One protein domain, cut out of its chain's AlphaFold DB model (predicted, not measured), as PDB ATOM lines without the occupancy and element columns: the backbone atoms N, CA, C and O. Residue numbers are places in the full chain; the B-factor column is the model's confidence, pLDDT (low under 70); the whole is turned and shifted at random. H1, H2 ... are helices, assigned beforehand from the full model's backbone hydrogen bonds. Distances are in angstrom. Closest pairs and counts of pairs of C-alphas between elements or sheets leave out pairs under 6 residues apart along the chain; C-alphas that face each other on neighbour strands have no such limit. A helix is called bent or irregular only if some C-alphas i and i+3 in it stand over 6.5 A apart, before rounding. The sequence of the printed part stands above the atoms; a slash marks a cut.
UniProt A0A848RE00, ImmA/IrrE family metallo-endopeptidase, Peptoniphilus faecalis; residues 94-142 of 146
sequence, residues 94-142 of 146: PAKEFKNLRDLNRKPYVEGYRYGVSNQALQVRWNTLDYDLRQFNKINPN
ATOM      1  N   PRO A  94     226.764 224.305 303.135       92.56
ATOM      2  CA  PRO A  94     226.983 222.878 302.872       92.56
ATOM      3  C   PRO A  94     227.967 222.215 303.846       92.56
ATOM      4  O   PRO A  94     229.024 222.764 304.151       92.56
ATOM      5  N   ALA A  95     227.651 221.009 304.338       91.69
ATOM      6  CA  ALA A  95     228.354 220.409 305.487       91.69
ATOM      7  C   ALA A  95     229.856 220.220 305.244       91.69
ATOM      8  O   ALA A  95     230.678 220.567 306.090       91.69
ATOM      9  N   LYS A  96     230.232 219.706 304.069       89.38
ATOM     10  CA  LYS A  96     231.643 219.499 303.708       89.38
ATOM     11  C   LYS A  96     232.406 220.817 303.597       89.38
ATOM     12  O   LYS A  96     233.531 220.908 304.078       89.38
ATOM     13  N   GLU A  97     231.795 221.835 302.999       88.56
ATOM     14  CA  GLU A  97     232.416 223.154 302.861       88.56
ATOM     15  C   GLU A  97     232.571 223.832 304.228       88.56
ATOM     16  O   GLU A  97     233.663 224.280 304.580       88.56
ATOM     17  N   PHE A  98     231.507 223.833 305.032       89.88
ATOM     18  CA  PHE A  98     231.517 224.425 306.366       89.88
ATOM     19  C   PHE A  98     232.526 223.724 307.288       89.88
ATOM     20  O   PHE A  98     233.226 224.380 308.061       89.88
ATOM     21  N   LYS A  99     232.672 222.396 307.164       90.19
ATOM     22  CA  LYS A  99     233.711 221.624 307.863       90.19
ATOM     23  C   LYS A  99     235.113 222.107 307.497       90.19
ATOM     24  O   LYS A  99     235.918 222.317 308.398       90.19
ATOM     25  N   ASN A 100     235.397 222.327 306.213       87.00
ATOM     26  CA  ASN A 100     236.710 222.815 305.782       87.00
ATOM     27  C   ASN A 100     237.044 224.173 306.418       87.00
ATOM     28  O   ASN A 100     238.177 224.386 306.836       87.00
ATOM     29  N   LEU A 101     236.067 225.079 306.550       82.00
ATOM     30  CA  LEU A 101     236.284 226.351 307.251       82.00
ATOM     31  C   LEU A 101     236.510 226.172 308.752       82.00
ATOM     32  O   LEU A 101     237.407 226.807 309.312       82.00
ATOM     33  N   ARG A 102     235.719 225.303 309.394       82.75
ATOM     34  CA  ARG A 102     235.871 224.975 310.816       82.75
ATOM     35  C   ARG A 102     237.264 224.425 311.117       82.75
ATOM     36  O   ARG A 102     237.894 224.866 312.074       82.75
ATOM     37  N   ASP A 103     237.748 223.498 310.296       83.75
ATOM     38  CA  ASP A 103     239.045 222.838 310.483       83.75
ATOM     39  C   ASP A 103     240.227 223.811 310.320       83.75
ATOM     40  O   ASP A 103     241.274 223.627 310.937       83.75
ATOM     41  N   LEU A 104     240.050 224.897 309.560       79.69
ATOM     42  CA  LEU A 104     241.025 225.989 309.446       79.69
ATOM     43  C   LEU A 104     241.065 226.906 310.686       79.69
ATOM     44  O   LEU A 104     241.749 227.931 310.663       79.69
ATOM     45  N   ASN A 105     240.335 226.572 311.759       67.69
ATOM     46  CA  ASN A 105     240.232 227.346 313.001       67.69
ATOM     47  C   ASN A 105     239.788 228.807 312.792       67.69
ATOM     48  O   ASN A 105     240.028 229.684 313.629       67.69
ATOM     49  N   ARG A 106     239.105 229.086 311.677       65.00
ATOM     50  CA  ARG A 106     238.471 230.383 311.457       65.00
ATOM     51  C   ARG A 106     237.273 230.472 312.390       65.00
ATOM     52  O   ARG A 106     236.373 229.636 312.337       65.00
ATOM     53  N   LYS A 107     237.278 231.464 313.285       63.59
ATOM     54  CA  LYS A 107     236.162 231.672 314.210       63.59
ATOM     55  C   LYS A 107     234.889 231.922 313.381       63.59
ATOM     56  O   LYS A 107     234.874 232.880 312.608       63.59
ATOM     57  N   PRO A 108     233.824 231.119 313.552       59.09
ATOM     58  CA  PRO A 108     232.638 231.156 312.693       59.09
ATOM     59  C   PRO A 108     231.937 232.521 312.696       59.09
ATOM     60  O   PRO A 108     231.337 232.899 311.698       59.09
ATOM     61  N   TYR A 109     232.081 233.299 313.775       60.12
ATOM     62  CA  TYR A 109     231.449 234.610 313.964       60.12
ATOM     63  C   TYR A 109     231.848 235.692 312.944       60.12
ATOM     64  O   TYR A 109     231.232 236.753 312.938       60.12
ATOM     65  N   VAL A 110     232.862 235.457 312.101       61.88
ATOM     66  CA  VAL A 110     233.286 236.411 311.060       61.88
ATOM     67  C   VAL A 110     232.788 236.008 309.670       61.88
ATOM     68  O   VAL A 110     232.743 236.847 308.789       61.88
ATOM     69  N   GLU A 111     232.358 234.763 309.450       68.62
ATOM     70  CA  GLU A 111     232.095 234.232 308.100       68.62
ATOM     71  C   GLU A 111     230.611 234.306 307.688       68.62
ATOM     72  O   GLU A 111     230.236 233.805 306.634       68.62
ATOM     73  N   GLY A 112     229.738 234.941 308.480       73.00
ATOM     74  CA  GLY A 112     228.295 235.000 308.185       73.00
ATOM     75  C   GLY A 112     227.992 235.677 306.849       73.00
ATOM     76  O   GLY A 112     227.124 235.224 306.104       73.00
ATOM     77  N   TYR A 113     228.788 236.692 306.498       79.06
ATOM     78  CA  TYR A 113     228.701 237.375 305.206       79.06
ATOM     79  C   TYR A 113     229.003 236.443 304.024       79.06
ATOM     80  O   TYR A 113     228.404 236.604 302.968       79.06
ATOM     81  N   ARG A 114     229.891 235.450 304.197       84.38
ATOM     82  CA  ARG A 114     230.283 234.509 303.135       84.38
ATOM     83  C   ARG A 114     229.109 233.647 302.686       84.38
ATOM     84  O   ARG A 114     229.005 233.324 301.510       84.38
ATOM     85  N   TYR A 115     228.254 233.284 303.634       89.25
ATOM     86  CA  TYR A 115     227.091 232.432 303.405       89.25
ATOM     87  C   TYR A 115     225.784 233.223 303.297       89.25
ATOM     88  O   TYR A 115     224.732 232.634 303.076       89.25
ATOM     89  N   GLY A 116     225.824 234.545 303.484       91.94
ATOM     90  CA  GLY A 116     224.623 235.376 303.515       91.94
ATOM     91  C   GLY A 116     223.662 234.988 304.644       91.94
ATOM     92  O   GLY A 116     222.455 235.018 304.438       91.94
ATOM     93  N   VAL A 117     224.179 234.601 305.816       92.75
ATOM     94  CA  VAL A 117     223.396 234.117 306.972       92.75
ATOM     95  C   VAL A 117     223.701 234.917 308.242       92.75
ATOM     96  O   VAL A 117     224.732 235.580 308.362       92.75
ATOM     97  N   SER A 118     222.794 234.857 309.218       91.19
ATOM     98  CA  SER A 118     222.997 235.504 310.515       91.19
ATOM     99  C   SER A 118     224.023 234.750 311.375       91.19
ATOM    100  O   SER A 118     224.233 233.544 311.226       91.19
ATOM    101  N   ASN A 119     224.606 235.436 312.361       88.06
ATOM    102  CA  ASN A 119     225.481 234.796 313.355       88.06
ATOM    103  C   ASN A 119     224.766 233.691 314.149       88.06
ATOM    104  O   ASN A 119     225.391 232.716 314.559       88.06
ATOM    105  N   GLN A 120     223.452 233.819 314.347       89.88
ATOM    106  CA  GLN A 120     222.653 232.779 314.985       89.88
ATOM    107  C   GLN A 120     222.582 231.519 314.112       89.88
ATOM    108  O   GLN A 120     222.804 230.422 314.619       89.88
ATOM    109  N   ALA A 121     222.334 231.664 312.807       91.62
ATOM    110  CA  ALA A 121     222.322 230.539 311.875       91.62
ATOM    111  C   ALA A 121     223.697 229.852 311.794       91.62
ATOM    112  O   ALA A 121     223.768 228.624 311.824       91.62
ATOM    113  N   LEU A 122     224.795 230.621 311.805       90.56
ATOM    114  CA  LEU A 122     226.156 230.075 311.921       90.56
ATOM    115  C   LEU A 122     226.355 229.255 313.198       90.56
ATOM    116  O   LEU A 122     226.953 228.183 313.153       90.56
ATOM    117  N   GLN A 123     225.872 229.748 314.340       89.50
ATOM    118  CA  GLN A 123     225.995 229.042 315.615       89.50
ATOM    119  C   GLN A 123     225.205 227.729 315.609       89.50
ATOM    120  O   GLN A 123     225.703 226.711 316.091       89.50
ATOM    121  N   VAL A 124     223.994 227.740 315.043       91.50
ATOM    122  CA  VAL A 124     223.204 226.519 314.831       91.50
ATOM    123  C   VAL A 124     223.986 225.553 313.949       91.50
ATOM    124  O   VAL A 124     224.186 224.408 314.346       91.50
ATOM    125  N   ARG A 125     224.518 226.026 312.815       92.25
ATOM    126  CA  ARG A 125     225.308 225.204 311.894       92.25
ATOM    127  C   ARG A 125     226.531 224.583 312.557       92.25
ATOM    128  O   ARG A 125     226.787 223.398 312.377       92.25
ATOM    129  N   TRP A 126     227.263 225.362 313.347       90.25
ATOM    130  CA  TRP A 126     228.410 224.880 314.113       90.25
ATOM    131  C   TRP A 126     228.031 223.719 315.032       90.25
ATOM    132  O   TRP A 126     228.730 222.707 315.075       90.25
ATOM    133  N   ASN A 127     226.902 223.850 315.730       90.88
ATOM    134  CA  ASN A 127     226.426 222.857 316.686       90.88
ATOM    135  C   ASN A 127     225.858 221.600 316.006       90.88
ATOM    136  O   ASN A 127     225.929 220.515 316.584       90.88
ATOM    137  N   THR A 128     225.302 221.717 314.795       92.06
ATOM    138  CA  THR A 128     224.699 220.585 314.066       92.06
ATOM    139  C   THR A 128     225.656 219.884 313.101       92.06
ATOM    140  O   THR A 128     225.393 218.743 312.722       92.06
ATOM    141  N   LEU A 129     226.785 220.504 312.734       91.94
ATOM    142  CA  LEU A 129     227.686 220.007 311.686       91.94
ATOM    143  C   LEU A 129     228.116 218.543 311.882       91.94
ATOM    144  O   LEU A 129     228.083 217.762 310.935       91.94
ATOM    145  N   ASP A 130     228.506 218.145 313.094       92.50
ATOM    146  CA  ASP A 130     228.969 216.771 313.336       92.50
ATOM    147  C   ASP A 130     227.848 215.740 313.188       92.50
ATOM    148  O   ASP A 130     228.097 214.602 312.788       92.50
ATOM    149  N   TYR A 131     226.608 216.120 313.506       91.75
ATOM    150  CA  TYR A 131     225.455 215.265 313.259       91.75
ATOM    151  C   TYR A 131     225.235 215.086 311.755       91.75
ATOM    152  O   TYR A 131     225.145 213.944 311.301       91.75
ATOM    153  N   ASP A 132     225.249 216.173 310.986       90.56
ATOM    154  CA  ASP A 132     225.027 216.139 309.537       90.56
ATOM    155  C   ASP A 132     226.113 215.346 308.806       90.56
ATOM    156  O   ASP A 132     225.803 214.509 307.961       90.56
ATOM    157  N   LEU A 133     227.384 215.515 309.186       90.94
ATOM    158  CA  LEU A 133     228.491 214.725 308.638       90.94
ATOM    159  C   LEU A 133     228.324 213.226 308.922       90.94
ATOM    160  O   LEU A 133     228.606 212.396 308.056       90.94
ATOM    161  N   ARG A 134     227.835 212.858 310.117       90.94
ATOM    162  CA  ARG A 134     227.527 211.455 310.438       90.94
ATOM    163  C   ARG A 134     226.375 210.913 309.600       90.94
ATOM    164  O   ARG A 134     226.451 209.755 309.212       90.94
ATOM    165  N   GLN A 135     225.327 211.697 309.339       87.62
ATOM    166  CA  GLN A 135     224.234 211.246 308.467       87.62
ATOM    167  C   GLN A 135     224.697 211.125 307.014       87.62
ATOM    168  O   GLN A 135     224.410 210.119 306.378       87.62
ATOM    169  N   PHE A 136     225.492 212.080 306.527       83.00
ATOM    170  CA  PHE A 136     226.066 212.037 305.182       83.00
ATOM    171  C   PHE A 136     226.868 210.751 304.946       83.00
ATOM    172  O   PHE A 136     226.689 210.086 303.934       83.00
ATOM    173  N   ASN A 137     227.704 210.351 305.908       83.75
ATOM    174  CA  ASN A 137     228.518 209.137 305.796       83.75
ATOM    175  C   ASN A 137     227.712 207.827 305.869       83.75
ATOM    176  O   ASN A 137     228.263 206.770 305.571       83.75
ATOM    177  N   LYS A 138     226.442 207.874 306.290       85.88
ATOM    178  CA  LYS A 138     225.539 206.713 306.256       85.88
ATOM    179  C   LYS A 138     224.843 206.550 304.910       85.88
ATOM    180  O   LYS A 138     224.344 205.465 304.636       85.88
ATOM    181  N   ILE A 139     224.773 207.610 304.105       78.31
ATOM    182  CA  ILE A 139     224.162 207.548 302.781       78.31
ATOM    183  C   ILE A 139     225.126 206.782 301.876       78.31
ATOM    184  O   ILE A 139     226.244 207.228 301.618       78.31
ATOM    185  N   ASN A 140     224.698 205.607 301.416       62.66
ATOM    186  CA  ASN A 140     225.425 204.835 300.421       62.66
ATOM    187  C   ASN A 140     225.377 205.606 299.087       62.66
ATOM    188  O   ASN A 140     224.281 205.817 298.564       62.66
ATOM    189  N   PRO A 141     226.516 206.026 298.505       61.44
ATOM    190  CA  PRO A 141     226.520 206.778 297.246       61.44
ATOM    191  C   PRO A 141     225.838 206.033 296.092       61.44
ATOM    192  O   PRO A 141     225.406 206.661 295.134       61.44
ATOM    193  N   ASN A 142     225.728 204.705 296.196       57.69
ATOM    194  CA  ASN A 142     225.116 203.843 295.188       57.69
ATOM    195  C   ASN A 142     223.584 203.709 295.320       57.69
ATOM    196  O   ASN A 142     222.977 203.013 294.512       57.69
TER     197      ASN A 142
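This is residues 94 to 142 of the 146 residues of the protein "ImmA/IrrE family metallo-endopeptidase" of Peptoniphilus faecalis (UniProt A0A848RE00). One long, kinked helix, H3, makes most of the longest axis, with H1 packed steeply on residues 129 to 133 of it and the short H2 near its first residues. H1 and H2 stay apart from each other, and residues 137 to 142 stick out as a tail beyond H3. The printed part has 49 residues with three named helices, H1, H2 and H3 in chain order, and no named strand; the class is all helix. It is only just loose, close to compact, with a radius of gyration of the C-alphas of 11.7 A, and its elongated outline spans 36 by 20 by 16 A.

H3, residues 119 to 136, has a kink of 53 degrees near residue 130. H1, residues 95 to 103, touches H3, which meets it with residues 129 to 133 alone; the closest C-alphas, those of Ala 95 and Leu 129, are 6.2 A apart. Their lines stand at a steep tilt of 67 degrees, opposite ways. H2, residues 112 to 115, is close to H3 but not clearly touching, the closest C-alphas being those of Gly 112 and Asn 119, 5.9 A apart. H1 and H2 are apart. Every O i to N i+4 pair is within hydrogen-bond range in H1; in H3 12 of 14 are, and H2 is too short for such a pair.

H3 measures 24.2 A from C-alpha 119 at (225.481, 234.796, 313.355) to C-alpha 136 at (226.066, 212.037, 305.182). It is irregular, with C-alphas 127 and 130 7.4 A apart. H1 measures 12.0 A from C-alpha 95 at (228.354, 220.409, 305.487), and H2 measures 5.6 A.

The C-alphas farthest apart, those of Val 110 and Asn 142, are 37.1 A apart. The printed part has no cut. The link from H1 to H2 is short, that from H2 to H3 is tight, and no link is long. The mean pLDDT of the printed part is 82.9; residues 105 to 111 and 140 to 142 are under 70.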